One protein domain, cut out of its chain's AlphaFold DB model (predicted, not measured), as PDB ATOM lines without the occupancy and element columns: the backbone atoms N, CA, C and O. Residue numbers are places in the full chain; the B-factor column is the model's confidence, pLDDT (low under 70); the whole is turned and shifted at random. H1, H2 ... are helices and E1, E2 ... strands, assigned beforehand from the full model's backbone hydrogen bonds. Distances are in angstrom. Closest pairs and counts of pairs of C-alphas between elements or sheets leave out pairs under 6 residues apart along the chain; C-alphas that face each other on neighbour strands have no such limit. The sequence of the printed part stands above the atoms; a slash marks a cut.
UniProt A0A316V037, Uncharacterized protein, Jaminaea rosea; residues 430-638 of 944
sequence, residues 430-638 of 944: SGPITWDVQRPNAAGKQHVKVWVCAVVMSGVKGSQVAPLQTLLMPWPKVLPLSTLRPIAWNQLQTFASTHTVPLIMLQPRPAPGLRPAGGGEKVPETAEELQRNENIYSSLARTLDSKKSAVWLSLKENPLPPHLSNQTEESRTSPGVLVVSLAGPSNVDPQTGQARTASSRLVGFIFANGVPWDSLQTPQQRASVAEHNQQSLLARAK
ATOM      1  N   SER A 430      64.558 -25.794  69.009       91.50
ATOM      2  CA  SER A 430      65.077 -24.498  69.452       91.50
ATOM      3  C   SER A 430      66.125 -24.696  70.539       91.50
ATOM      4  O   SER A 430      65.836 -25.281  71.583       91.50
ATOM      5  N   GLY A 431      67.322 -24.161  70.323       93.38
ATOM      6  CA  GLY A 431      68.452 -24.339  71.225       93.38
ATOM      7  C   GLY A 431      69.668 -23.512  70.805       93.38
ATOM      8  O   GLY A 431      69.631 -22.804  69.795       93.38
ATOM      9  N   PRO A 432      70.746 -23.543  71.596       94.81
ATOM     10  CA  PRO A 432      71.977 -22.862  71.269       94.81
ATOM     11  C   PRO A 432      72.874 -23.671  70.332       94.81
ATOM     12  O   PRO A 432      73.087 -24.869  70.520       94.81
ATOM     13  N   ILE A 433      73.476 -22.970  69.378       95.25
ATOM     14  CA  ILE A 433      74.711 -23.369  68.709       95.25
ATOM     15  C   ILE A 433      75.890 -22.793  69.510       95.25
ATOM     16  O   ILE A 433      75.829 -21.642  69.955       95.25
ATOM     17  N   THR A 434      76.953 -23.574  69.710       94.19
ATOM     18  CA  THR A 434      78.123 -23.180  70.522       94.19
ATOM     19  C   THR A 434      79.452 -23.473  69.833       94.19
ATOM     20  O   THR A 434      79.558 -24.416  69.049       94.19
ATOM     21  N   TRP A 435      80.476 -22.657  70.109       93.31
ATOM     22  CA  TRP A 435      81.833 -22.873  69.597       93.31
ATOM     23  C   TRP A 435      82.910 -22.133  70.385       93.31
ATOM     24  O   TRP A 435      82.674 -21.057  70.928       93.31
ATOM     25  N   ASP A 436      84.124 -22.677  70.390       88.81
ATOM     26  CA  ASP A 436      85.297 -22.003  70.946       88.81
ATOM     27  C   ASP A 436      85.926 -21.050  69.916       88.81
ATOM     28  O   ASP A 436      86.347 -21.469  68.837       88.81
ATOM     29  N   VAL A 437      86.074 -19.774  70.274       86.94
ATOM     30  CA  VAL A 437      86.918 -18.806  69.558       86.94
ATOM     31  C   VAL A 437      88.191 -18.570  70.361       86.94
ATOM     32  O   VAL A 437      88.152 -18.053  71.478       86.94
ATOM     33  N   GLN A 438      89.345 -18.904  69.787       83.69
ATOM     34  CA  GLN A 438      90.630 -18.500  70.349       83.69
ATOM     35  C   GLN A 438      90.839 -17.001  70.091       83.69
ATOM     36  O   GLN A 438      90.951 -16.572  68.943       83.69
ATOM     37  N   ARG A 439      90.859 -16.188  71.154       81.50
ATOM     38  CA  ARG A 439      91.205 -14.763  71.044       81.50
ATOM     39  C   ARG A 439      92.714 -14.637  70.792       81.50
ATOM     40  O   ARG A 439      93.467 -15.321  71.482       81.50
ATOM     41  N   PRO A 440      93.181 -13.739  69.906       76.06
ATOM     42  CA  PRO A 440      94.615 -13.577  69.653       76.06
ATOM     43  C   PRO A 440      95.382 -13.075  70.889       76.06
ATOM     44  O   PRO A 440      96.515 -13.481  71.111       76.06
ATOM     45  N   ASN A 441      94.741 -12.251  71.731       82.94
ATOM     46  CA  ASN A 441      95.397 -11.535  72.834       82.94
ATOM     47  C   ASN A 441      94.971 -12.030  74.234       82.94
ATOM     48  O   ASN A 441      95.138 -11.306  75.213       82.94
ATOM     49  N   ALA A 442      94.370 -13.220  74.361       76.25
ATOM     50  CA  ALA A 442      93.990 -13.770  75.667       76.25
ATOM     51  C   ALA A 442      94.329 -15.260  75.768       76.25
ATOM     52  O   ALA A 442      94.013 -16.035  74.870       76.25
ATOM     53  N   ALA A 443      94.899 -15.671  76.904       81.19
ATOM     54  CA  ALA A 443      95.334 -17.043  77.187       81.19
ATOM     55  C   ALA A 443      94.177 -18.040  77.446       81.19
ATOM     56  O   ALA A 443      94.318 -18.989  78.214       81.19
ATOM     57  N   GLY A 444      93.010 -17.819  76.837       82.12
ATOM     58  CA  GLY A 444      91.812 -18.625  77.033       82.12
ATOM     59  C   GLY A 444      90.902 -18.604  75.810       82.12
ATOM     60  O   GLY A 444      90.756 -17.587  75.128       82.12
ATOM     61  N   LYS A 445      90.263 -19.744  75.547       86.31
ATOM     62  CA  LYS A 445      89.217 -19.859  74.531       86.31
ATOM     63  C   LYS A 445      87.957 -19.138  75.013       86.31
ATOM     64  O   LYS A 445      87.499 -19.367  76.131       86.31
ATOM     65  N   GLN A 446      87.376 -18.289  74.172       87.44
ATOM     66  CA  GLN A 446      86.043 -17.749  74.402       87.44
ATOM     67  C   GLN A 446      85.011 -18.727  73.844       87.44
ATOM     68  O   GLN A 446      84.847 -18.822  72.631       87.44
ATOM     69  N   HIS A 447      84.271 -19.390  74.726       89.50
ATOM     70  CA  HIS A 447      83.091 -20.155  74.340       89.50
ATOM     71  C   HIS A 447      81.964 -19.190  73.920       89.50
ATOM     72  O   HIS A 447      81.363 -18.502  74.752       89.50
ATOM     73  N   VAL A 448      81.714 -19.096  72.617       92.31
ATOM     74  CA  VAL A 448      80.641 -18.307  71.999       92.31
ATOM     75  C   VAL A 448      79.374 -19.155  71.903       92.31
ATOM     76  O   VAL A 448      79.423 -20.375  71.736       92.31
ATOM     77  N   LYS A 449      78.220 -18.498  72.036       93.50
ATOM     78  CA  LYS A 449      76.900 -19.123  72.072       93.50
ATOM     79  C   LYS A 449      75.892 -18.261  71.318       93.50
ATOM     80  O   LYS A 449      75.828 -17.058  71.561       93.50
ATOM     81  N   VAL A 450      75.087 -18.880  70.456       94.75
ATOM     82  CA  VAL A 450      73.979 -18.232  69.737       94.75
ATOM     83  C   VAL A 450      72.725 -19.096  69.811       94.75
ATOM     84  O   VAL A 450      72.756 -20.276  69.482       94.75
ATOM     85  N   TRP A 451      71.617 -18.529  70.266       94.81
ATOM     86  CA  TRP A 451      70.318 -19.187  70.351       94.81
ATOM     87  C   TRP A 451      69.558 -19.058  69.036       94.81
ATOM     88  O   TRP A 451      69.285 -17.949  68.566       94.81
ATOM     89  N   VAL A 452      69.174 -20.200  68.475       94.94
ATOM     90  CA  VAL A 452      68.458 -20.286  67.203       94.94
ATOM     91  C   VAL A 452      67.219 -21.172  67.307       94.94
ATOM     92  O   VAL A 452      67.089 -22.017  68.197       94.94
ATOM     93  N   CYS A 453      66.311 -20.972  66.361       93.25
ATOM     94  CA  CYS A 453      65.140 -21.801  66.118       93.25
ATOM     95  C   CYS A 453      65.299 -22.475  64.750       93.25
ATOM     96  O   CYS A 453      65.628 -21.798  63.772       93.25
ATOM     97  N   ALA A 454      65.061 -23.783  64.664       92.38
ATOM     98  CA  ALA A 454      65.067 -24.510  63.398       92.38
ATOM     99  C   ALA A 454      63.643 -24.621  62.839       92.38
ATOM    100  O   ALA A 454      62.723 -25.074  63.525       92.38
ATOM    101  N   VAL A 455      63.477 -24.209  61.583       90.12
ATOM    102  CA  VAL A 455      62.198 -24.177  60.862       90.12
ATOM    103  C   VAL A 455      62.353 -24.964  59.559       90.12
ATOM    104  O   VAL A 455      63.333 -24.777  58.842       90.12
ATOM    105  N   VAL A 456      61.409 -25.853  59.238       87.88
ATOM    106  CA  VAL A 456      61.472 -26.662  58.005       87.88
ATOM    107  C   VAL A 456      61.250 -25.775  56.780       87.88
ATOM    108  O   VAL A 456      60.269 -25.031  56.722       87.88
ATOM    109  N   MET A 457      62.123 -25.869  55.773       84.69
ATOM    110  CA  MET A 457      61.928 -25.165  54.501       84.69
ATOM    111  C   MET A 457      60.991 -25.971  53.594       84.69
ATOM    112  O   MET A 457      61.430 -26.697  52.705       84.69
ATOM    113  N   SER A 458      59.683 -25.829  53.821       60.94
ATOM    114  CA  SER A 458      58.606 -26.479  53.053       60.94
ATOM    115  C   SER A 458      58.445 -25.900  51.630       60.94
ATOM    116  O   SER A 458      57.381 -25.396  51.272       60.94
ATOM    117  N   GLY A 459      59.515 -25.929  50.827       51.84
ATOM    118  CA  GLY A 459      59.565 -25.346  49.478       51.84
ATOM    119  C   GLY A 459      59.341 -26.331  48.324       51.84
ATOM    120  O   GLY A 459      58.866 -25.925  47.267       51.84
ATOM    121  N   VAL A 460      59.648 -27.622  48.502       52.12
ATOM    122  CA  VAL A 460      59.560 -28.623  47.422       52.12
ATOM    123  C   VAL A 460      58.162 -29.249  47.389       52.12
ATOM    124  O   VAL A 460      57.914 -30.288  48.009       52.12
ATOM    125  N   LYS A 461      57.232 -28.614  46.661       42.06
ATOM    126  CA  LYS A 461      55.924 -29.213  46.334       42.06
ATOM    127  C   LYS A 461      56.150 -30.584  45.676       42.06
ATOM    128  O   LYS A 461      56.807 -30.662  44.647       42.06
ATOM    129  N   GLY A 462      55.616 -31.643  46.286       49.84
ATOM    130  CA  GLY A 462      55.749 -33.034  45.831       49.84
ATOM    131  C   GLY A 462      56.251 -33.985  46.922       49.84
ATOM    132  O   GLY A 462      55.667 -35.044  47.124       49.84
ATOM    133  N   SER A 463      57.259 -33.590  47.710       43.41
ATOM    134  CA  SER A 463      57.831 -34.454  48.762       43.41
ATOM    135  C   SER A 463      57.120 -34.271  50.114       43.41
ATOM    136  O   SER A 463      57.676 -33.719  51.062       43.41
ATOM    137  N   GLN A 464      55.852 -34.693  50.206       46.62
ATOM    138  CA  GLN A 464      55.035 -34.458  51.412       46.62
ATOM    139  C   GLN A 464      55.330 -35.383  52.609       46.62
ATOM    140  O   GLN A 464      54.958 -35.031  53.725       46.62
ATOM    141  N   VAL A 465      55.976 -36.542  52.419       46.28
ATOM    142  CA  VAL A 465      56.042 -37.592  53.467       46.28
ATOM    143  C   VAL A 465      57.472 -37.929  53.926       46.28
ATOM    144  O   VAL A 465      57.681 -38.278  55.087       46.28
ATOM    145  N   ALA A 466      58.483 -37.757  53.069       42.72
ATOM    146  CA  ALA A 466      59.863 -38.175  53.351       42.72
ATOM    147  C   ALA A 466      60.612 -37.450  54.505       42.72
ATOM    148  O   ALA A 466      61.388 -38.115  55.192       42.72
ATOM    149  N   PRO A 467      60.451 -36.133  54.779       53.22
ATOM    150  CA  PRO A 467      61.370 -35.435  55.690       53.22
ATOM    151  C   PRO A 467      61.116 -35.708  57.183       53.22
ATOM    152  O   PRO A 467      61.961 -35.377  58.017       53.22
ATOM    153  N   LEU A 468      59.967 -36.290  57.548       54.53
ATOM    154  CA  LEU A 468      59.541 -36.397  58.946       54.53
ATOM    155  C   LEU A 468      60.424 -37.330  59.788       54.53
ATOM    156  O   LEU A 468      60.754 -36.968  60.913       54.53
ATOM    157  N   GLN A 469      60.869 -38.481  59.268       54.53
ATOM    158  CA  GLN A 469      61.755 -39.375  60.033       54.53
ATOM    159  C   GLN A 469      63.129 -38.749  60.308       54.53
ATOM    160  O   GLN A 469      63.645 -38.864  61.418       54.53
ATOM    161  N   THR A 470      63.693 -38.010  59.350       56.25
ATOM    162  CA  THR A 470      64.974 -37.304  59.525       56.25
ATOM    163  C   THR A 470      64.856 -36.141  60.522       56.25
ATOM    164  O   THR A 470      65.807 -35.840  61.241       56.25
ATOM    165  N   LEU A 471      63.675 -35.519  60.623       61.75
ATOM    166  CA  LEU A 471      63.358 -34.522  61.655       61.75
ATOM    167  C   LEU A 471      63.092 -35.150  63.038       61.75
ATOM    168  O   LEU A 471      63.351 -34.495  64.045       61.75
ATOM    169  N   LEU A 472      62.630 -36.407  63.092       69.12
ATOM    170  CA  LEU A 472      62.380 -37.185  64.317       69.12
ATOM    171  C   LEU A 472      63.648 -37.767  64.974       69.12
ATOM    172  O   LEU A 472      63.545 -38.405  66.025       69.12
ATOM    173  N   MET A 473      64.840 -37.545  64.409       76.06
ATOM    174  CA  MET A 473      66.094 -37.827  65.118       76.06
ATOM    175  C   MET A 473      66.148 -37.049  66.450       76.06
ATOM    176  O   MET A 473      65.644 -35.927  66.519       76.06
ATOM    177  N   PRO A 474      66.750 -37.595  67.523       82.25
ATOM    178  CA  PRO A 474      66.813 -36.916  68.816       82.25
ATOM    179  C   PRO A 474      67.747 -35.701  68.743       82.25
ATOM    180  O   PRO A 474      68.961 -35.820  68.894       82.25
ATOM    181  N   TRP A 475      67.176 -34.518  68.508       90.25
ATOM    182  CA  TRP A 475      67.939 -33.275  68.443       90.25
ATOM    183  C   TRP A 475      68.605 -32.969  69.791       90.25
ATOM    184  O   TRP A 475      67.916 -32.924  70.816       90.25
ATOM    185  N   PRO A 476      69.923 -32.705  69.817       90.62
ATOM    186  CA  PRO A 476      70.631 -32.431  71.051       90.62
ATOM    187  C   PRO A 476      70.201 -31.079  71.629       90.62
ATOM    188  O   PRO A 476      69.742 -30.172  70.929       90.62
ATOM    189  N   LYS A 477      70.383 -30.920  72.941       90.88
ATOM    190  CA  LYS A 477      70.045 -29.673  73.650       90.88
ATOM    191  C   LYS A 477      70.966 -28.510  73.294       90.88
ATOM    192  O   LYS A 477      70.592 -27.372  73.534       90.88
ATOM    193  N   VAL A 478      72.154 -28.800  72.763       91.94
ATOM    194  CA  VAL A 478      73.190 -27.849  72.345       91.94
ATOM    195  C   VAL A 478      73.824 -28.399  71.067       91.94
ATOM    196  O   VAL A 478      74.122 -29.590  71.011       91.94
ATOM    197  N   LEU A 479      74.033 -27.554  70.057       93.31
ATOM    198  CA  LEU A 479      74.665 -27.924  68.786       93.31
ATOM    199  C   LEU A 479      76.095 -27.350  68.707       93.31
ATOM    200  O   LEU A 479      76.257 -26.173  68.377       93.31
ATOM    201  N   PRO A 480      77.150 -28.133  68.992       91.50
ATOM    202  CA  PRO A 480      78.520 -27.658  68.838       91.50
ATOM    203  C   PRO A 480      78.901 -27.541  67.350       91.50
ATOM    204  O   PRO A 480      78.762 -28.505  66.591       91.50
ATOM    205  N   LEU A 481      79.442 -26.389  66.935       89.88
ATOM    206  CA  LEU A 481      80.151 -26.264  65.655       89.88
ATOM    207  C   LEU A 481      81.457 -27.053  65.753       89.88
ATOM    208  O   LEU A 481      82.388 -26.643  66.445       89.88
ATOM    209  N   SER A 482      81.521 -28.189  65.062       81.62
ATOM    210  CA  SER A 482      82.701 -29.059  65.090       81.62
ATOM    211  C   SER A 482      83.796 -28.574  64.139       81.62
ATOM    212  O   SER A 482      84.935 -28.378  64.547       81.62
ATOM    213  N   THR A 483      83.457 -28.381  62.862       81.25
ATOM    214  CA  THR A 483      84.427 -28.206  61.773       81.25
ATOM    215  C   THR A 483      83.902 -27.238  60.722       81.25
ATOM    216  O   THR A 483      82.888 -27.504  60.079       81.25
ATOM    217  N   LEU A 484      84.600 -26.114  60.533       88.25
ATOM    218  CA  LEU A 484      84.389 -25.201  59.408       88.25
ATOM    219  C   LEU A 484      85.238 -25.677  58.224       88.25
ATOM    220  O   LEU A 484      86.432 -25.928  58.388       88.25
ATOM    221  N   ARG A 485      84.636 -25.805  57.038       91.12
ATOM    222  CA  ARG A 485      85.306 -26.288  55.818       91.12
ATOM    223  C   ARG A 485      84.893 -25.479  54.586       91.12
ATOM    224  O   ARG A 485      83.721 -25.114  54.482       91.12
ATOM    225  N   PRO A 486      85.811 -25.214  53.637       90.62
ATOM    226  CA  PRO A 486      85.437 -24.659  52.341       90.62
ATOM    227  C   PRO A 486      84.552 -25.660  51.588       90.62
ATOM    228  O   PRO A 486      84.780 -26.873  51.661       90.62
ATOM    229  N   ILE A 487      83.563 -25.137  50.867       92.94
ATOM    230  CA  ILE A 487      82.665 -25.911  50.002       92.94
ATOM    231  C   ILE A 487      82.549 -25.249  48.627       92.94
ATOM    232  O   ILE A 487      82.837 -24.062  48.460       92.94
ATOM    233  N   ALA A 488      82.089 -26.004  47.639       93.56
ATOM    234  CA  ALA A 488      81.635 -25.472  46.366       93.56
ATOM    235  C   ALA A 488      80.104 -25.366  46.399       93.56
ATOM    236  O   ALA A 488      79.419 -26.387  46.377       93.56
ATOM    237  N   TRP A 489      79.556 -24.142  46.443       90.75
ATOM    238  CA  TRP A 489      78.102 -23.929  46.537       90.75
ATOM    239  C   TRP A 489      77.329 -24.708  45.463       90.75
ATOM    240  O   TRP A 489      76.382 -25.422  45.776       90.75
ATOM    241  N   ASN A 490      77.793 -24.644  44.213       92.12
ATOM    242  CA  ASN A 490      77.156 -25.319  43.084       92.12
ATOM    243  C   ASN A 490      77.143 -26.851  43.261       92.12
ATOM    244  O   ASN A 490      76.155 -27.488  42.918       92.12
ATOM    245  N   GLN A 491      78.195 -27.439  43.850       94.19
ATOM    246  CA  GLN A 491      78.231 -28.878  44.141       94.19
ATOM    247  C   GLN A 491      77.278 -29.247  45.283       94.19
ATOM    248  O   GLN A 491      76.598 -30.263  45.193       94.19
ATOM    249  N   LEU A 492      77.159 -28.410  46.321       94.12
ATOM    250  CA  LEU A 492      76.158 -28.605  47.376       94.12
ATOM    251  C   LEU A 492      74.729 -28.496  46.836       94.12
ATOM    252  O   LEU A 492      73.887 -29.316  47.193       94.12
ATOM    253  N   GLN A 493      74.459 -27.533  45.954       91.62
ATOM    254  CA  GLN A 493      73.144 -27.355  45.343       91.62
ATOM    255  C   GLN A 493      72.758 -28.557  44.466       91.62
ATOM    256  O   GLN A 493      71.658 -29.085  44.632       91.62
ATOM    257  N   THR A 494      73.665 -29.036  43.605       92.31
ATOM    258  CA  THR A 494      73.454 -30.252  42.797       92.31
ATOM    259  C   THR A 494      73.338 -31.501  43.670       92.31
ATOM    260  O   THR A 494      72.421 -32.295  43.491       92.31
ATOM    261  N   PHE A 495      74.212 -31.677  44.668       93.00
ATOM    262  CA  PHE A 495      74.138 -32.832  45.562       93.00
ATOM    263  C   PHE A 495      72.799 -32.872  46.313       93.00
ATOM    264  O   PHE A 495      72.176 -33.932  46.401       93.00
ATOM    265  N   ALA A 496      72.347 -31.727  46.833       90.56
ATOM    266  CA  ALA A 496      71.115 -31.627  47.604       90.56
ATOM    267  C   ALA A 496      69.855 -31.879  46.764       90.56
ATOM    268  O   ALA A 496      68.923 -32.500  47.278       90.56
ATOM    269  N   SER A 497      69.826 -31.449  45.494       88.19
ATOM    270  CA  SER A 497      68.716 -31.765  44.589       88.19
ATOM    271  C   SER A 497      68.720 -33.241  44.175       88.19
ATOM    272  O   SER A 497      67.682 -33.887  44.293       88.19
ATOM    273  N   THR A 498      69.873 -33.807  43.791       91.19
ATOM    274  CA  THR A 498      69.991 -35.227  43.405       91.19
ATOM    275  C   THR A 498      69.627 -36.186  44.543       91.19
ATOM    276  O   THR A 498      68.966 -37.190  44.300       91.19
ATOM    277  N   HIS A 499      70.026 -35.889  45.785       88.19
ATOM    278  CA  HIS A 499      69.818 -36.781  46.940       88.19
ATOM    279  C   HIS A 499      68.632 -36.371  47.832       88.19
ATOM    280  O   HIS A 499      68.443 -36.933  48.910       88.19
ATOM    281  N   THR A 500      67.829 -35.384  47.413       88.56
ATOM    282  CA  THR A 500      66.655 -34.872  48.154       88.56
ATOM    283  C   THR A 500      66.944 -34.497  49.619       88.56
ATOM    284  O   THR A 500      66.141 -34.746  50.519       88.56
ATOM    285  N   VAL A 501      68.116 -33.906  49.873       90.25
ATOM    286  CA  VAL A 501      68.622 -33.632  51.231       90.25
ATOM    287  C   VAL A 501      67.698 -32.642  51.960       90.25
ATOM    288  O   VAL A 501      67.525 -31.527  51.465       90.25
ATOM    289  N   PRO A 502      67.121 -32.979  53.134       89.88
ATOM    290  CA  PRO A 502      66.190 -32.092  53.834       89.88
ATOM    291  C   PRO A 502      66.813 -30.745  54.221       89.88
ATOM    292  O   PRO A 502      67.863 -30.698  54.868       89.88
ATOM    293  N   LEU A 503      66.131 -29.648  53.870       91.44
ATOM    294  CA  LEU A 503      66.549 -28.281  54.183       91.44
ATOM    295  C   LEU A 503      65.770 -27.691  55.365       91.44
ATOM    296  O   LEU A 503      64.538 -27.761  55.441       91.44
ATOM    297  N   ILE A 504      66.500 -27.016  56.247       93.25
ATOM    298  CA  ILE A 504      65.964 -26.222  57.353       93.25
ATOM    299  C   ILE A 504      66.555 -24.812  57.339       93.25
ATOM    300  O   ILE A 504      67.698 -24.593  56.945       93.25
ATOM    301  N   MET A 505      65.786 -23.847  57.821       94.19
ATOM    302  CA  MET A 505      66.242 -22.486  58.076       94.19
ATOM    303  C   MET A 505      66.498 -22.342  59.577       94.19
ATOM    304  O   MET A 505      65.602 -22.574  60.392       94.19
ATOM    305  N   LEU A 506      67.719 -21.956  59.941       95.00
ATOM    306  CA  LEU A 506      68.098 -21.630  61.312       95.00
ATOM    307  C   LEU A 506      67.924 -20.123  61.495       95.00
ATOM    308  O   LEU A 506      68.703 -19.341  60.956       95.00
ATOM    309  N   GLN A 507      66.900 -19.702  62.230       93.31
ATOM    310  CA  GLN A 507      66.626 -18.289  62.517       93.31
ATOM    311  C   GLN A 507      67.197 -17.900  63.889       93.31
ATOM    312  O   GLN A 507      67.191 -18.749  64.786       93.31
ATOM    313  N   PRO A 508      67.660 -16.654  64.109       93.25
ATOM    314  CA  PRO A 508      67.941 -16.183  65.461       93.25
ATOM    315  C   PRO A 508      66.642 -16.244  66.275       93.25
ATOM    316  O   PRO A 508      65.573 -15.889  65.780       93.25
ATOM    317  N   ARG A 509      66.712 -16.742  67.512       84.12
ATOM    318  CA  ARG A 509      65.526 -16.864  68.368       84.12
ATOM    319  C   ARG A 509      65.031 -15.465  68.780       84.12
ATOM    320  O   ARG A 509      65.827 -14.757  69.394       84.12
ATOM    321  N   PRO A 510      63.768 -15.085  68.498       74.75
ATOM    322  CA  PRO A 510      63.204 -13.802  68.922       74.75
ATOM    323  C   PRO A 510      62.824 -13.783  70.416       74.75
ATOM    324  O   PRO A 510      62.834 -14.814  71.093       74.75
ATOM    325  N   ALA A 511      62.497 -12.579  70.900       53.78
ATOM    326  CA  ALA A 511      62.134 -12.230  72.281       53.78
ATOM    327  C   ALA A 511      60.904 -12.997  72.848       53.78
ATOM    328  O   ALA A 511      60.231 -13.721  72.109       53.78
ATOM    329  N   PRO A 512      60.639 -12.924  74.174       51.94
ATOM    330  CA  PRO A 512      60.046 -14.042  74.906       51.94
ATOM    331  C   PRO A 512      58.601 -14.397  74.541       51.94
ATOM    332  O   PRO A 512      57.741 -13.543  74.361       51.94
ATOM    333  N   GLY A 513      58.322 -15.701  74.556       53.38
ATOM    334  CA  GLY A 513      56.974 -16.272  74.461       53.38
ATOM    335  C   GLY A 513      57.025 -17.799  74.418       53.38
ATOM    336  O   GLY A 513      56.388 -18.484  75.214       53.38
ATOM    337  N   LEU A 514      57.898 -18.343  73.566       51.28
ATOM    338  CA  LEU A 514      58.227 -19.769  73.549       51.28
ATOM    339  C   LEU A 514      59.155 -20.116  74.725       51.28
ATOM    340  O   LEU A 514      60.363 -19.866  74.661       51.28
ATOM    341  N   ARG A 515      58.618 -20.735  75.785       55.22
ATOM    342  CA  ARG A 515      59.439 -21.429  76.798       55.22
ATOM    343  C   ARG A 515      60.160 -22.625  76.151       55.22
ATOM    344  O   ARG A 515      59.533 -23.348  75.379       55.22
ATOM    345  N   PRO A 516      61.454 -22.868  76.438       54.72
ATOM    346  CA  PRO A 516      62.141 -24.063  75.949       54.72
ATOM    347  C   PRO A 516      61.558 -25.324  76.607       54.72
ATOM    348  O   PRO A 516      61.268 -25.327  77.802       54.72
ATOM    349  N   ALA A 517      61.443 -26.419  75.850       52.25
ATOM    350  CA  ALA A 517      60.875 -27.685  76.334       52.25
ATOM    351  C   ALA A 517      61.792 -28.479  77.297       52.25
ATOM    352  O   ALA A 517      61.427 -29.562  77.749       52.25
ATOM    353  N   GLY A 518      62.980 -27.958  77.624       51.84
ATOM    354  CA  GLY A 518      63.925 -28.551  78.571       51.84
ATOM    355  C   GLY A 518      64.459 -27.499  79.539       51.84
ATOM    356  O   GLY A 518      65.042 -26.504  79.115       51.84
ATOM    357  N   GLY A 519      64.247 -27.709  80.840       53.28
ATOM    358  CA  GLY A 519      64.700 -26.790  81.884       53.28
ATOM    359  C   GLY A 519      66.185 -26.938  82.229       53.28
ATOM    360  O   GLY A 519      66.754 -28.024  82.120       53.28
ATOM    361  N   GLY A 520      66.788 -25.845  82.702       56.47
ATOM    362  CA  GLY A 520      68.130 -25.821  83.296       56.47
ATOM    363  C   GLY A 520      68.984 -24.639  82.842       56.47
ATOM    364  O   GLY A 520      69.724 -24.081  83.645       56.47
ATOM    365  N   GLU A 521      68.848 -24.218  81.584       65.31
ATOM    366  CA  GLU A 521      69.684 -23.172  80.996       65.31
ATOM    367  C   GLU A 521      68.866 -21.919  80.651       65.31
ATOM    368  O   GLU A 521      67.798 -22.021  80.046       65.31
ATOM    369  N   LYS A 522      69.364 -20.734  81.034       70.50
ATOM    370  CA  LYS A 522      68.694 -19.464  80.730       70.50
ATOM    371  C   LYS A 522      68.758 -19.160  79.231       70.50
ATOM    372  O   LYS A 522      69.840 -19.082  78.647       70.50
ATOM    373  N   VAL A 523      67.582 -18.976  78.642       76.88
ATOM    374  CA  VAL A 523      67.381 -18.362  77.322       76.88
ATOM    375  C   VAL A 523      67.693 -16.861  77.446       76.88
ATOM    376  O   VAL A 523      67.530 -16.333  78.544       76.88
ATOM    377  N   PRO A 524      68.139 -16.159  76.383       74.62
ATOM    378  CA  PRO A 524      68.173 -14.698  76.364       74.62
ATOM    379  C   PRO A 524      66.779 -14.150  76.690       74.62
ATOM    380  O   PRO A 524      65.832 -14.349  75.926       74.62
ATOM    381  N   GLU A 525      66.658 -13.508  77.848       78.31
ATOM    382  CA  GLU A 525      65.389 -12.992  78.379       78.31
ATOM    383  C   GLU A 525      65.342 -11.459  78.318       78.31
ATOM    384  O   GLU A 525      64.250 -10.889  78.265       78.31
ATOM    385  N   THR A 526      66.498 -10.782  78.253       84.38
ATOM    386  CA  THR A 526      66.566  -9.321  78.081       84.38
ATOM    387  C   THR A 526      66.687  -8.911  76.607       84.38
ATOM    388  O   THR A 526      67.206  -9.650  75.766       84.38
ATOM    389  N   ALA A 527      66.251  -7.689  76.283       83.81
ATOM    390  CA  ALA A 527      66.402  -7.125  74.939       83.81
ATOM    391  C   ALA A 527      67.881  -6.984  74.522       83.81
ATOM    392  O   ALA A 527      68.227  -7.237  73.370       83.81
ATOM    393  N   GLU A 528      68.769  -6.658  75.467       87.62
ATOM    394  CA  GLU A 528      70.219  -6.591  75.243       87.62
ATOM    395  C   GLU A 528      70.819  -7.958  74.891       87.62
ATOM    396  O   GLU A 528      71.665  -8.067  74.001       87.62
ATOM    397  N   GLU A 529      70.387  -9.019  75.581       87.88
ATOM    398  CA  GLU A 529      70.798 -10.390  75.276       87.88
ATOM    399  C   GLU A 529      70.286 -10.830  73.902       87.88
ATOM    400  O   GLU A 529      71.009 -11.526  73.187       87.88
ATOM    401  N   LEU A 530      69.090 -10.384  73.501       87.31
ATOM    402  CA  LEU A 530      68.547 -10.643  72.170       87.31
ATOM    403  C   LEU A 530      69.344  -9.936  71.070       87.31
ATOM    404  O   LEU A 530      69.781 -10.580  70.120       87.31
ATOM    405  N   GLN A 531      69.603  -8.636  71.217       90.00
ATOM    406  CA  GLN A 531      70.383  -7.872  70.243       90.00
ATOM    407  C   GLN A 531      71.822  -8.411  70.151       90.00
ATOM    408  O   GLN A 531      72.397  -8.522  69.066       90.00
ATOM    409  N   ARG A 532      72.407  -8.838  71.281       91.56
ATOM    410  CA  ARG A 532      73.687  -9.563  71.313       91.56
ATOM    411  C   ARG A 532      73.600 -10.897  70.562       91.56
ATOM    412  O   ARG A 532      74.526 -11.226  69.824       91.56
ATOM    413  N   ASN A 533      72.502 -11.637  70.705       93.44
ATOM    414  CA  ASN A 533      72.260 -12.894  69.999       93.44
ATOM    415  C   ASN A 533      72.154 -12.701  68.473       93.44
ATOM    416  O   ASN A 533      72.813 -13.416  67.718       93.44
ATOM    417  N   GLU A 534      71.396 -11.702  68.015       92.44
ATOM    418  CA  GLU A 534      71.270 -11.341  66.594       92.44
ATOM    419  C   GLU A 534      72.602 -10.866  65.992       92.44
ATOM    420  O   GLU A 534      72.951 -11.246  64.870       92.44
ATOM    421  N   ASN A 535      73.399 -10.111  66.755       93.31
ATOM    422  CA  ASN A 535      74.746  -9.699  66.352       93.31
ATOM    423  C   ASN A 535      75.705 -10.898  66.211       93.31
ATOM    424  O   ASN A 535      76.443 -10.980  65.227       93.31
ATOM    425  N   ILE A 536      75.673 -11.860  67.145       94.44
ATOM    426  CA  ILE A 536      76.481 -13.091  67.060       94.44
ATOM    427  C   ILE A 536      76.024 -13.963  65.878       94.44
ATOM    428  O   ILE A 536      76.867 -14.446  65.120       94.44
ATOM    429  N   TYR A 537      74.712 -14.116  65.668       95.56
ATOM    430  CA  TYR A 537      74.143 -14.818  64.510       95.56
ATOM    431  C   TYR A 537      74.612 -14.196  63.188       95.56
ATOM    432  O   TYR A 537      75.115 -14.894  62.306       95.56
ATOM    433  N   SER A 538      74.514 -12.870  63.075       94.19
ATOM    434  CA  SER A 538      74.915 -12.119  61.879       94.19
ATOM    435  C   SER A 538      76.423 -12.200  61.632       94.19
ATOM    436  O   SER A 538      76.859 -12.316  60.487       94.19
ATOM    437  N   SER A 539      77.232 -12.191  62.697       94.12
ATOM    438  CA  SER A 539      78.683 -12.396  62.621       94.12
ATOM    439  C   SER A 539      79.035 -13.801  62.116       94.12
ATOM    440  O   SER A 539      79.867 -13.931  61.213       94.12
ATOM    441  N   LEU A 540      78.357 -14.844  62.612       94.25
ATOM    442  CA  LEU A 540      78.515 -16.215  62.119       94.25
ATOM    443  C   LEU A 540      78.131 -16.310  60.634       94.25
ATOM    444  O   LEU A 540      78.948 -16.747  59.825       94.25
ATOM    445  N   ALA A 541      76.949 -15.823  60.248       94.94
ATOM    446  CA  ALA A 541      76.475 -15.873  58.864       94.94
ATOM    447  C   ALA A 541      77.401 -15.123  57.883       94.94
ATOM    448  O   ALA A 541      77.727 -15.652  56.816       94.94
ATOM    449  N   ARG A 542      77.913 -13.942  58.258       93.56
ATOM    450  CA  ARG A 542      78.931 -13.217  57.471       93.56
ATOM    451  C   ARG A 542      80.263 -13.971  57.402       93.56
ATOM    452  O   ARG A 542      80.899 -13.983  56.351       93.56
ATOM    453  N   THR A 543      80.682 -14.632  58.485       93.12
ATOM    454  CA  THR A 543      81.927 -15.427  58.521       93.12
ATOM    455  C   THR A 543      81.864 -16.636  57.587       93.12
ATOM    456  O   THR A 543      82.862 -16.958  56.945       93.12
ATOM    457  N   LEU A 544      80.704 -17.293  57.480       94.12
ATOM    458  CA  LEU A 544      80.542 -18.445  56.589       94.12
ATOM    459  C   LEU A 544      80.499 -18.035  55.116       94.12
ATOM    460  O   LEU A 544      81.174 -18.665  54.299       94.12
ATOM    461  N   ASP A 545      79.769 -16.961  54.794       93.38
ATOM    462  CA  ASP A 545      79.649 -16.450  53.425       93.38
ATOM    463  C   ASP A 545      80.975 -15.883  52.892       93.38
ATOM    464  O   ASP A 545      81.429 -16.273  51.818       93.38
ATOM    465  N   SER A 546      81.655 -15.032  53.670       92.25
ATOM    466  CA  SER A 546      82.951 -14.446  53.277       92.25
ATOM    467  C   SER A 546      84.046 -15.492  53.040       92.25
ATOM    468  O   SER A 546      84.896 -15.304  52.175       92.25
ATOM    469  N   LYS A 547      84.005 -16.622  53.759       91.94
ATOM    470  CA  LYS A 547      84.926 -17.757  53.574       91.94
ATOM    471  C   LYS A 547      84.425 -18.815  52.580       91.94
ATOM    472  O   LYS A 547      85.103 -19.827  52.415       91.94
ATOM    473  N   LYS A 548      83.240 -18.626  51.975       92.69
ATOM    474  CA  LYS A 548      82.516 -19.613  51.138       92.69
ATOM    475  C   LYS A 548      82.587 -21.024  51.739       92.69
ATOM    476  O   LYS A 548      83.021 -21.999  51.126       92.69
ATOM    477  N   SER A 549      82.206 -21.084  53.012       94.31
ATOM    478  CA  SER A 549      82.425 -22.225  53.897       94.31
ATOM    479  C   SER A 549      81.133 -22.701  54.546       94.31
ATOM    480  O   SER A 549      80.207 -21.923  54.780       94.31
ATOM    481  N   ALA A 550      81.102 -23.989  54.859       94.94
ATOM    482  CA  ALA A 550      80.069 -24.619  55.660       94.94
ATOM    483  C   ALA A 550      80.628 -25.002  57.034       94.94
ATOM    484  O   ALA A 550      81.845 -25.117  57.208       94.94
ATOM    485  N   VAL A 551      79.744 -25.263  57.995       95.00
ATOM    486  CA  VAL A 551      80.115 -25.841  59.291       95.00
ATOM    487  C   VAL A 551      79.250 -27.047  59.605       95.00
ATOM    488  O   VAL A 551      78.041 -27.024  59.388       95.00
ATOM    489  N   TRP A 552      79.866 -28.094  60.145       94.75
ATOM    490  CA  TRP A 552      79.146 -29.273  60.610       94.75
ATOM    491  C   TRP A 552      78.681 -29.140  62.063       94.75
ATOM    492  O   TRP A 552      79.493 -28.905  62.969       94.75
ATOM    493  N   LEU A 553      77.384 -29.367  62.274       93.88
ATOM    494  CA  LEU A 553      76.748 -29.572  63.572       93.88
ATOM    495  C   LEU A 553      76.410 -31.058  63.731       93.88
ATOM    496  O   LEU A 553      75.534 -31.568  63.035       93.88
ATOM    497  N   SER A 554      77.077 -31.752  64.653       91.56
ATOM    498  CA  SER A 554      76.724 -33.140  64.981       91.56
ATOM    499  C   SER A 554      75.378 -33.179  65.714       91.56
ATOM    500  O   SER A 554      75.173 -32.419  66.663       91.56
ATOM    501  N   LEU A 555      74.469 -34.069  65.301       90.62
ATOM    502  CA  LEU A 555      73.195 -34.317  65.999       90.62
ATOM    503  C   LEU A 555      73.323 -35.395  67.093       90.62
ATOM    504  O   LEU A 555      72.351 -35.724  67.768       90.62
ATOM    505  N   LYS A 556      74.523 -35.942  67.303       86.50
ATOM    506  CA  LYS A 556      74.805 -36.940  68.339       86.50
ATOM    507  C   LYS A 556      74.832 -36.273  69.722       86.50
ATOM    508  O   LYS A 556      75.759 -35.531  70.023       86.50
ATOM    509  N   GLU A 557      73.849 -36.570  70.584       75.88
ATOM    510  CA  GLU A 557      73.680 -35.926  71.911       75.88
ATOM    511  C   GLU A 557      74.892 -36.074  72.853       75.88
ATOM    512  O   GLU A 557      75.067 -35.269  73.765       75.88
ATOM    513  N   ASN A 558      75.759 -37.060  72.614       69.69
ATOM    514  CA  ASN A 558      76.996 -37.261  73.364       69.69
ATOM    515  C   ASN A 558      78.210 -37.223  72.407       69.69
ATOM    516  O   ASN A 558      78.677 -38.287  71.974       69.69
ATOM    517  N   PRO A 559      78.685 -36.025  72.006       62.34
ATOM    518  CA  PRO A 559      79.918 -35.888  71.239       62.34
ATOM    519  C   PRO A 559      81.100 -36.337  72.104       62.34
ATOM    520  O   PRO A 559      81.175 -36.016  73.292       62.34
ATOM    521  N   LEU A 560      82.035 -37.082  71.514       62.06
ATOM    522  CA  LEU A 560      83.255 -37.471  72.223       62.06
ATOM    523  C   LEU A 560      84.068 -36.211  72.578       62.06
ATOM    524  O   LEU A 560      84.055 -35.243  71.811       62.06
ATOM    525  N   PRO A 561      84.771 -36.181  73.729       61.62
ATOM    526  CA  PRO A 561      85.526 -35.001  74.132       61.62
ATOM    527  C   PRO A 561      86.543 -34.630  73.035       61.62
ATOM    528  O   PRO A 561      87.250 -35.515  72.546       61.62
ATOM    529  N   PRO A 562      86.663 -33.340  72.657       57.97
ATOM    530  CA  PRO A 562      87.268 -32.905  71.386       57.97
ATOM    531  C   PRO A 562      88.791 -33.106  71.270       57.97
ATOM    532  O   PRO A 562      89.402 -32.645  70.313       57.97
ATOM    533  N   HIS A 563      89.404 -33.788  72.238       52.91
ATOM    534  CA  HIS A 563      90.791 -34.250  72.204       52.91
ATOM    535  C   HIS A 563      90.940 -35.711  71.732       52.91
ATOM    536  O   HIS A 563      92.070 -36.149  71.540       52.91
ATOM    537  N   LEU A 564      89.839 -36.463  71.569       51.28
ATOM    538  CA  LEU A 564      89.863 -37.895  71.230       51.28
ATOM    539  C   LEU A 564      89.151 -38.270  69.920       51.28
ATOM    540  O   LEU A 564      89.443 -39.340  69.393       51.28
ATOM    541  N   SER A 565      88.252 -37.443  69.368       54.84
ATOM    542  CA  SER A 565      87.696 -37.700  68.031       54.84
ATOM    543  C   SER A 565      88.486 -36.982  66.933       54.84
ATOM    544  O   SER A 565      88.685 -35.765  66.964       54.84
ATOM    545  N   ASN A 566      88.874 -37.732  65.898       61.94
ATOM    546  CA  ASN A 566      89.176 -37.161  64.590       61.94
ATOM    547  C   ASN A 566      87.884 -36.530  64.049       61.94
ATOM    548  O   ASN A 566      87.060 -37.204  63.433       61.94
ATOM    549  N   GLN A 567      87.695 -35.226  64.260       61.53
ATOM    550  CA  GLN A 567      86.472 -34.517  63.851       61.53
ATOM    551  C   GLN A 567      86.162 -34.669  62.341       61.53
ATOM    552  O   GLN A 567      85.005 -34.656  61.918       61.53
ATOM    553  N   THR A 568      87.203 -34.883  61.527       65.31
ATOM    554  CA  THR A 568      87.111 -35.273  60.110       65.31
ATOM    555  C   THR A 568      86.272 -36.532  59.879       65.31
ATOM    556  O   THR A 568      85.479 -36.555  58.944       65.31
ATOM    557  N   GLU A 569      86.436 -37.564  60.704       70.12
ATOM    558  CA  GLU A 569      85.762 -38.860  60.547       70.12
ATOM    559  C   GLU A 569      84.354 -38.826  61.144       70.12
ATOM    560  O   GLU A 569      83.412 -39.324  60.530       70.12
ATOM    561  N   GLU A 570      84.175 -38.140  62.279       71.50
ATOM    562  CA  GLU A 570      82.850 -37.923  62.873       71.50
ATOM    563  C   GLU A 570      81.926 -37.174  61.893       71.50
ATOM    564  O   GLU A 570      80.788 -37.589  61.679       71.50
ATOM    565  N   SER A 571      82.431 -36.153  61.190       77.88
ATOM    566  CA  SER A 571      81.663 -35.444  60.148       77.88
ATOM    567  C   SER A 571      81.384 -36.250  58.868       77.88
ATOM    568  O   SER A 571      80.537 -35.836  58.081       77.88
ATOM    569  N   ARG A 572      82.053 -37.394  58.657       80.50
ATOM    570  CA  ARG A 572      81.809 -38.327  57.537       80.50
ATOM    571  C   ARG A 572      80.867 -39.488  57.886       80.50
ATOM    572  O   ARG A 572      80.500 -40.227  56.983       80.50
ATOM    573  N   THR A 573      80.527 -39.686  59.163       85.00
ATOM    574  CA  THR A 573      79.860 -40.918  59.641       85.00
ATOM    575  C   THR A 573      78.701 -40.698  60.616       85.00
ATOM    576  O   THR A 573      77.876 -41.591  60.789       85.00
ATOM    577  N   SER A 574      78.613 -39.535  61.270       87.44
ATOM    578  CA  SER A 574      77.513 -39.208  62.192       87.44
ATOM    579  C   SER A 574      76.323 -38.551  61.476       87.44
ATOM    580  O   SER A 574      76.526 -37.873  60.471       87.44
ATOM    581  N   PRO A 575      75.088 -38.669  61.994       90.94
ATOM    582  CA  PRO A 575      73.995 -37.788  61.592       90.94
ATOM    583  C   PRO A 575      74.263 -36.348  62.050       90.94
ATOM    584  O   PRO A 575      74.759 -36.110  63.158       90.94
ATOM    585  N   GLY A 576      73.887 -35.369  61.230       93.31
ATOM    586  CA  GLY A 576      74.113 -33.961  61.547       93.31
ATOM    587  C   GLY A 576      73.549 -32.971  60.533       93.31
ATOM    588  O   GLY A 576      72.861 -33.338  59.579       93.31
ATOM    589  N   VAL A 577      73.850 -31.694  60.756       94.81
ATOM    590  CA  VAL A 577      73.431 -30.572  59.912       94.81
ATOM    591  C   VAL A 577      74.659 -29.868  59.345       94.81
ATOM    592  O   VAL A 577      75.496 -29.354  60.092       94.81
ATOM    593  N   LEU A 578      74.744 -29.791  58.020       96.06
ATOM    594  CA  LEU A 578      75.701 -28.941  57.322       96.06
ATOM    595  C   LEU A 578      75.101 -27.537  57.202       96.06
ATOM    596  O   LEU A 578      74.155 -27.325  56.442       96.06
ATOM    597  N   VAL A 579      75.623 -26.588  57.976       96.62
ATOM    598  CA  VAL A 579      75.141 -25.204  58.006       96.62
ATOM    599  C   VAL A 579      75.967 -24.328  57.079       96.62
ATOM    600  O   VAL A 579      77.194 -24.292  57.163       96.62
ATOM    601  N   VAL A 580      75.273 -23.584  56.225       96.44
ATOM    602  CA  VAL A 580      75.825 -22.612  55.279       96.44
ATOM    603  C   VAL A 580      75.105 -21.277  55.430       96.44
ATOM    604  O   VAL A 580      73.973 -21.215  55.909       96.44
ATOM    605  N   SER A 581      75.759 -20.198  55.015       95.88
ATOM    606  CA  SER A 581      75.124 -18.885  54.925       95.88
ATOM    607  C   SER A 581      74.611 -18.658  53.510       95.88
ATOM    608  O   SER A 581      75.369 -18.776  52.549       95.88
ATOM    609  N   LEU A 582      73.325 -18.340  53.395       91.62
ATOM    610  CA  LEU A 582      72.694 -17.873  52.171       91.62
ATOM    611  C   LEU A 582      72.496 -16.359  52.291       91.62
ATOM    612  O   LEU A 582      71.873 -15.880  53.244       91.62
ATOM    613  N   ALA A 583      73.001 -15.595  51.325       84.94
ATOM    614  CA  ALA A 583      72.666 -14.181  51.220       84.94
ATOM    615  C   ALA A 583      71.155 -14.041  50.967       84.94
ATOM    616  O   ALA A 583      70.631 -14.578  49.991       84.94
ATOM    617  N   GLY A 584      70.441 -13.346  51.857       75.56
ATOM    618  CA  GLY A 584      69.069 -12.930  51.573       75.56
ATOM    619  C   GLY A 584      69.029 -11.879  50.453       75.56
ATOM    620  O   GLY A 584      70.071 -11.321  50.106       75.56
ATOM    621  N   PRO A 585      67.844 -11.560  49.907       69.69
ATOM    622  CA  PRO A 585      67.701 -10.393  49.044       69.69
ATOM    623  C   PRO A 585      68.147  -9.123  49.787       69.69
ATOM    624  O   PRO A 585      67.898  -8.955  50.986       69.69
ATOM    625  N   SER A 586      68.831  -8.230  49.074       68.31
ATOM    626  CA  SER A 586      69.216  -6.910  49.570       68.31
ATOM    627  C   SER A 586      68.017  -5.967  49.511       68.31
ATOM    628  O   SER A 586      67.711  -5.415  48.456       68.31
ATOM    629  N   ASN A 587      67.341  -5.770  50.642       64.19
ATOM    630  CA  ASN A 587      66.286  -4.768  50.740       64.19
ATOM    631  C   ASN A 587      66.913  -3.370  50.878       64.19
ATOM    632  O   ASN A 587      67.688  -3.122  51.805       64.19
ATOM    633  N   VAL A 588      66.545  -2.449  49.991       70.56
ATOM    634  CA  VAL A 588      66.775  -1.013  50.201       70.56
ATOM    635  C   VAL A 588      65.825  -0.525  51.296       70.56
ATOM    636  O   VAL A 588      64.693  -1.000  51.395       70.56
ATOM    637  N   ASP A 589      66.294   0.374  52.156       64.12
ATOM    638  CA  ASP A 589      65.449   1.022  53.154       64.12
ATOM    639  C   ASP A 589      64.666   2.180  52.510       64.12
ATOM    640  O   ASP A 589      65.294   3.169  52.118       64.12
ATOM    641  N   PRO A 590      63.325   2.112  52.405       59.81
ATOM    642  CA  PRO A 590      62.548   3.163  51.750       59.81
ATOM    643  C   PRO A 590      62.640   4.516  52.472       59.81
ATOM    644  O   PRO A 590      62.414   5.543  51.847       59.81
ATOM    645  N   GLN A 591      63.008   4.553  53.762       65.50
ATOM    646  CA  GLN A 591      63.122   5.811  54.513       65.50
ATOM    647  C   GLN A 591      64.493   6.493  54.403       65.50
ATOM    648  O   GLN A 591      64.626   7.639  54.827       65.50
ATOM    649  N   THR A 592      65.524   5.819  53.879       78.56
ATOM    650  CA  THR A 592      66.885   6.397  53.792       78.56
ATOM    651  C   THR A 592      67.572   6.206  52.441       78.56
ATOM    652  O   THR A 592      68.674   6.718  52.249       78.56
ATOM    653  N   GLY A 593      66.985   5.435  51.519       76.88
ATOM    654  CA  GLY A 593      67.593   5.079  50.232       76.88
ATOM    655  C   GLY A 593      68.836   4.184  50.342       76.88
ATOM    656  O   GLY A 593      69.354   3.721  49.327       76.88
ATOM    657  N   GLN A 594      69.327   3.899  51.553       69.88
ATOM    658  CA  GLN A 594      70.492   3.046  51.746       69.88
ATOM    659  C   GLN A 594      70.114   1.573  51.583       69.88
ATOM    660  O   GLN A 594      69.140   1.079  52.158       69.88
ATOM    661  N   ALA A 595      70.929   0.838  50.828       61.88
ATOM    662  CA  ALA A 595      70.853  -0.614  50.781       61.88
ATOM    663  C   ALA A 595      71.166  -1.183  52.175       61.88
ATOM    664  O   ALA A 595      72.321  -1.155  52.615       61.88
ATOM    665  N   ARG A 596      70.162  -1.727  52.883       64.50
ATOM    666  CA  ARG A 596      70.438  -2.470  54.119       64.50
ATOM    667  C   ARG A 596      71.296  -3.672  53.747       64.50
ATOM    668  O   ARG A 596      71.034  -4.349  52.750       64.50
ATOM    669  N   THR A 597      72.324  -3.951  54.550       60.75
ATOM    670  CA  THR A 597      73.178  -5.122  54.315       60.75
ATOM    671  C   THR A 597      72.302  -6.368  54.262       60.75
ATOM    672  O   THR A 597      71.588  -6.658  55.222       60.75
ATOM    673  N   ALA A 598      72.349  -7.072  53.128       67.44
ATOM    674  CA  ALA A 598      71.516  -8.235  52.846       67.44
ATOM    675  C   ALA A 598      71.488  -9.188  54.049       67.44
ATOM    676  O   ALA A 598      72.542  -9.606  54.536       67.44
ATOM    677  N   SER A 599      70.292  -9.513  54.549       79.19
ATOM    678  CA  SER A 599      70.155 -10.326  55.759       79.19
ATOM    679  C   SER A 599      70.619 -11.755  55.471       79.19
ATOM    680  O   SER A 599      69.856 -12.556  54.926       79.19
ATOM    681  N   SER A 600      71.876 -12.062  55.788       87.56
ATOM    682  CA  SER A 600      72.454 -13.397  55.643       87.56
ATOM    683  C   SER A 600      71.705 -14.378  56.548       87.56
ATOM    684  O   SER A 600      71.629 -14.165  57.760       87.56
ATOM    685  N   ARG A 601      71.139 -15.442  55.974       92.19
ATOM    686  CA  ARG A 601      70.379 -16.466  56.705       92.19
ATOM    687  C   ARG A 601      71.158 -17.770  56.734       92.19
ATOM    688  O   ARG A 601      71.675 -18.214  55.713       92.19
ATOM    689  N   LEU A 602      71.202 -18.407  57.896       95.62
ATOM    690  CA  LEU A 602      71.774 -19.738  58.049       95.62
ATOM    691  C   LEU A 602      70.779 -20.797  57.555       95.62
ATOM    692  O   LEU A 602      69.671 -20.924  58.084       95.62
ATOM    693  N   VAL A 603      71.190 -21.563  56.548       95.31
ATOM    694  CA  VAL A 603      70.462 -22.717  56.005       95.31
ATOM    695  C   VAL A 603      71.206 -23.980  56.424       95.31
ATOM    696  O   VAL A 603      72.427 -24.060  56.293       95.31
ATOM    697  N   GLY A 604      70.479 -24.954  56.961       95.62
ATOM    698  CA  GLY A 604      70.993 -26.259  57.349       95.62
ATOM    699  C   GLY A 604      70.513 -27.348  56.395       95.62
ATOM    700  O   GLY A 604      69.317 -27.461  56.140       95.62
ATOM    701  N   PHE A 605      71.439 -28.166  55.910       94.62
ATOM    702  CA  PHE A 605      71.166 -29.379  55.141       94.62
ATOM    703  C   PHE A 605      71.352 -30.582  56.072       94.62
ATOM    704  O   PHE A 605      72.428 -30.733  56.654       94.62
ATOM    705  N   ILE A 606      70.320 -31.407  56.268       93.31
ATOM    706  CA  ILE A 606      70.369 -32.521  57.229       93.31
ATOM    707  C   ILE A 606      70.872 -33.791  56.534       93.31
ATOM    708  O   ILE A 606      70.198 -34.340  55.666       93.31
ATOM    709  N   PHE A 607      72.033 -34.289  56.958       92.81
ATOM    710  CA  PHE A 607      72.626 -35.530  56.460       92.81
ATOM    711  C   PHE A 607      72.491 -36.627  57.523       92.81
ATOM    712  O   PHE A 607      72.989 -36.474  58.639       92.81
ATOM    713  N   ALA A 608      71.843 -37.744  57.182       90.12
ATOM    714  CA  ALA A 608      71.659 -38.874  58.101       90.12
ATOM    715  C   ALA A 608      72.950 -39.693  58.317       90.12
ATOM    716  O   ALA A 608      73.211 -40.146  59.428       90.12
ATOM    717  N   ASN A 609      73.776 -39.829  57.274       89.44
ATOM    718  CA  ASN A 609      74.951 -40.711  57.246       89.44
ATOM    719  C   ASN A 609      76.279 -39.928  57.166       89.44
ATOM    720  O   ASN A 609      77.267 -40.433  56.641       89.44
ATOM    721  N   GLY A 610      76.300 -38.680  57.643       90.25
ATOM    722  CA  GLY A 610      77.447 -37.774  57.525       90.25
ATOM    723  C   GLY A 610      77.548 -37.053  56.180       90.25
ATOM    724  O   GLY A 610      76.765 -37.272  55.253       90.25
ATOM    725  N   VAL A 611      78.512 -36.137  56.090       92.62
ATOM    726  CA  VAL A 611      78.734 -35.283  54.919       92.62
ATOM    727  C   VAL A 611      79.708 -35.957  53.947       92.62
ATOM    728  O   VAL A 611      80.855 -36.228  54.329       92.62
ATOM    729  N   PRO A 612      79.340 -36.142  52.665       92.88
ATOM    730  CA  PRO A 612      80.260 -36.576  51.620       92.88
ATOM    731  C   PRO A 612      81.128 -35.388  51.173       92.88
ATOM    732  O   PRO A 612      80.987 -34.873  50.066       92.88
ATOM    733  N   TRP A 613      82.012 -34.919  52.060       91.00
ATOM    734  CA  TRP A 613      82.863 -33.735  51.851       91.00
ATOM    735  C   TRP A 613      83.599 -33.744  50.516       91.00
ATOM    736  O   TRP A 613      83.718 -32.710  49.865       91.00
ATOM    737  N   ASP A 614      84.061 -34.920  50.107       90.25
ATOM    738  CA  ASP A 614      84.798 -35.142  48.874       90.25
ATOM    739  C   ASP A 614      83.959 -34.783  47.634       90.25
ATOM    740  O   ASP A 614      84.503 -34.223  46.683       90.25
ATOM    741  N   SER A 615      82.640 -35.010  47.670       90.75
ATOM    742  CA  SER A 615      81.686 -34.614  46.621       90.75
ATOM    743  C   SER A 615      81.294 -33.131  46.679       90.75
ATOM    744  O   SER A 615      80.807 -32.589  45.693       90.75
ATOM    745  N   LEU A 616      81.493 -32.462  47.822       92.12
ATOM    746  CA  LEU A 616      81.100 -31.063  48.050       92.12
ATOM    747  C   LEU A 616      82.233 -30.047  47.826       92.12
ATOM    748  O   LEU A 616      82.022 -28.844  47.995       92.12
ATOM    749  N   GLN A 617      83.429 -30.509  47.462       90.31
ATOM    750  CA  GLN A 617      84.606 -29.679  47.201       90.31
ATOM    751  C   GLN A 617      85.019 -29.768  45.732       90.31
ATOM    752  O   GLN A 617      84.962 -30.839  45.127       90.31
ATOM    753  N   THR A 618      85.484 -28.660  45.148       89.19
ATOM    754  CA  THR A 618      86.114 -28.731  43.819       89.19
ATOM    755  C   THR A 618      87.423 -29.535  43.893       89.19
ATOM    756  O   THR A 618      88.062 -29.562  44.950       89.19
ATOM    757  N   PRO A 619      87.895 -30.142  42.787       86.12
ATOM    758  CA  PRO A 619      89.209 -30.793  42.757       86.12
ATOM    759  C   PRO A 619      90.344 -29.864  43.218       86.12
ATOM    760  O   PRO A 619      91.239 -30.294  43.939       86.12
ATOM    761  N   GLN A 620      90.254 -28.571  42.889       86.50
ATOM    762  CA  GLN A 620      91.207 -27.537  43.301       86.50
ATOM    763  C   GLN A 620      91.141 -27.225  44.809       86.50
ATOM    764  O   GLN A 620      92.183 -27.071  45.441       86.50
ATOM    765  N   GLN A 621      89.943 -27.188  45.411       85.88
ATOM    766  CA  GLN A 621      89.777 -27.087  46.871       85.88
ATOM    767  C   GLN A 621      90.318 -28.333  47.585       85.88
ATOM    768  O   GLN A 621      90.960 -28.217  48.626       85.88
ATOM    769  N   ARG A 622      90.091 -29.529  47.024       86.25
ATOM    770  CA  ARG A 622      90.613 -30.783  47.585       86.25
ATOM    771  C   ARG A 622      92.147 -30.819  47.532       86.25
ATOM    772  O   ARG A 622      92.775 -31.217  48.510       86.25
ATOM    773  N   ALA A 623      92.737 -30.349  46.430       86.88
ATOM    774  CA  ALA A 623      94.184 -30.230  46.262       86.88
ATOM    775  C   ALA A 623      94.812 -29.247  47.267       86.88
ATOM    776  O   ALA A 623      95.739 -29.631  47.975       86.88
ATOM    777  N   SER A 624      94.278 -28.028  47.411       87.31
ATOM    778  CA  SER A 624      94.845 -27.037  48.342       87.31
ATOM    779  C   SER A 624      94.672 -27.419  49.818       87.31
ATOM    780  O   SER A 624      95.545 -27.132  50.637       87.31
ATOM    781  N   VAL A 625      93.600 -28.138  50.175       83.50
ATOM    782  CA  VAL A 625      93.451 -28.734  51.516       83.50
ATOM    783  C   VAL A 625      94.469 -29.861  51.744       83.50
ATOM    784  O   VAL A 625      95.021 -29.963  52.841       83.50
ATOM    785  N   ALA A 626      94.759 -30.692  50.737       84.25
ATOM    786  CA  ALA A 626      95.798 -31.721  50.835       84.25
ATOM    787  C   ALA A 626      97.204 -31.107  50.977       84.25
ATOM    788  O   ALA A 626      97.956 -31.509  51.866       84.25
ATOM    789  N   GLU A 627      97.522 -30.090  50.174       86.44
ATOM    790  CA  GLU A 627      98.781 -29.339  50.225       86.44
ATOM    791  C   GLU A 627      98.976 -28.648  51.584       86.44
ATOM    792  O   GLU A 627     100.017 -28.813  52.220       86.44
ATOM    793  N   HIS A 628      97.953 -27.952  52.096       84.75
ATOM    794  CA  HIS A 628      98.021 -27.309  53.411       84.75
ATOM    795  C   HIS A 628      98.208 -28.328  54.548       84.75
ATOM    796  O   HIS A 628      99.012 -28.106  55.456       84.75
ATOM    797  N   ASN A 629      97.532 -29.482  54.481       84.44
ATOM    798  CA  ASN A 629      97.754 -30.572  55.433       84.44
ATOM    799  C   ASN A 629      99.204 -31.087  55.361       84.44
ATOM    800  O   ASN A 629      99.858 -31.181  56.404       84.44
ATOM    801  N   GLN A 630      99.743 -31.339  54.161       86.94
ATOM    802  CA  GLN A 630     101.138 -31.758  53.963       86.94
ATOM    803  C   GLN A 630     102.127 -30.715  54.518       86.94
ATOM    804  O   GLN A 630     103.060 -31.069  55.243       86.94
ATOM    805  N   GLN A 631     101.891 -29.428  54.260       89.62
ATOM    806  CA  GLN A 631     102.724 -28.331  54.754       89.62
ATOM    807  C   GLN A 631     102.668 -28.206  56.289       89.62
ATOM    808  O   GLN A 631     103.704 -28.003  56.925       89.62
ATOM    809  N   SER A 632     101.496 -28.402  56.903       84.44
ATOM    810  CA  SER A 632     101.339 -28.390  58.367       84.44
ATOM    811  C   SER A 632     102.050 -29.569  59.053       84.44
ATOM    812  O   SER A 632     102.676 -29.391  60.100       84.44
ATOM    813  N   LEU A 633     102.035 -30.757  58.432       87.69
ATOM    814  CA  LEU A 633     102.776 -31.934  58.896       87.69
ATOM    815  C   LEU A 633     104.291 -31.703  58.807       87.69
ATOM    816  O   LEU A 633     105.008 -31.970  59.772       87.69
ATOM    817  N   LEU A 634     104.773 -31.132  57.698       90.69
ATOM    818  CA  LEU A 634     106.182 -30.757  57.523       90.69
ATOM    819  C   LEU A 634     106.630 -29.694  58.542       90.69
ATOM    820  O   LEU A 634     107.721 -29.809  59.104       90.69
ATOM    821  N   ALA A 635     105.793 -28.692  58.826       90.06
ATOM    822  CA  ALA A 635     106.068 -27.690  59.857       90.06
ATOM    823  C   ALA A 635     106.148 -28.318  61.262       90.06
ATOM    824  O   ALA A 635     107.069 -28.015  62.023       90.06
ATOM    825  N   ARG A 636     105.239 -29.248  61.587       90.69
ATOM    826  CA  ARG A 636     105.232 -29.968  62.871       90.69
ATOM    827  C   ARG A 636     106.464 -30.861  63.042       90.69
ATOM    828  O   ARG A 636     107.074 -30.838  64.108       90.69
ATOM    829  N   ALA A 637     106.869 -31.573  61.989       89.81
ATOM    830  CA  ALA A 637     108.090 -32.378  61.986       89.81
ATOM    831  C   ALA A 637     109.348 -31.514  62.193       89.81
ATOM    832  O   ALA A 637     110.200 -31.853  63.014       89.81
ATOM    833  N   LYS A 638     109.437 -30.355  61.521       92.56
ATOM    834  CA  LYS A 638     110.538 -29.394  61.719       92.56
ATOM    835  C   LYS A 638     110.583 -28.840  63.148       92.56
ATOM    836  O   LYS A 638     111.668 -28.755  63.711       92.56
TER     837      LYS A 638
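This is residues 430 to 638 of the 944 residues of an uncharacterized protein of Jaminaea rosea (UniProt A0A316V037). Seven strands, E1 to E7, make a closed barrel as the core, with the long helix H3 crossing its outside and the short helices H1, H2 and H4 on the outside elsewhere. The last helix, H5, leads away from the barrel, and its residues 626 to 638 stick out. The printed part has 209 residues, with five named helices and seven named strands in the order E1 E2 H1 E3 H2 E4 H3 E5 H4 E6 E7 H5; the barrel is mixed, parallel at E3 and E1 alone, and the class is mixed, helices and strands. The whole is compact, with a radius of gyration of the C-alphas of 18.4 A and spans of 55 by 50 by 44 A.

E1, residues 430 to 438, and E2, residues 445 to 456, form an antiparallel hairpin, with N 433 and O 450 within hydrogen-bond range at 2.8 A. Round the ring, E4, residues 503 to 508, is antiparallel to E2, with N 505 and O 455 at 2.8 A. E7, residues 601 to 607, is antiparallel to E4, with N 604 and O 504 at 2.8 A. E6, residues 576 to 582, forms a hairpin with E7, with N 578 and O 605 at 2.8 A. E5, residues 549 to 554, is antiparallel to E6, with N 577 and O 553 at 2.8 A. E3, residues 479 to 486, is antiparallel to E5, with N 485 and O 550 at 2.9 A, and parallel to E1, with N 479 and O 432 at 2.9 A; it bends by 54 degrees at residue 482. H3, residues 527 to 546, is on the barrel, outside it, at a height of 7.7 A, and runs across E2 at 90 degrees on the local plane; its C-alpha 541 is 5.1 A from that of Ser 581 in E6, their closest pair. Also outside, H4, residues 567 to 573, lies over E5 at a height of 8.6 A, the closest C-alphas being those of Trp 552 and Ser 571, 6.7 A apart. H2, residues 489 to 498, lies outside, over E6 and E7, at a height of 10.5 A, and H1, residues 467 to 471, outside at 8.9 A. H5, residues 619 to 638, is only just not on the barrel, with 4 pairs of C-alphas within 10 A. Each O i to N i+4 pair is within hydrogen-bond range in H1, H2, H3 and H5, and 2 of 3 in H4.

E1 begins at C-alpha 430 (65.077, -24.498, 69.452) and is 26.3 A long. E2 measures 33.0 A and H3 28.2 A. H5, 28.6 A long, ends at C-alpha 638 (110.538, -29.394, 61.719).

The C-alphas farthest apart, of Gln 591 and Lys 638, are 59.5 A apart. The printed part has no cut. The links E4 to H3, E5 to H4, E6 to E7 and E7 to H5 are long. Mean pLDDT of the printed part is 81.7, with 48 residues under 70, among them 458 to 472, 511 to 521 and 558 to 568.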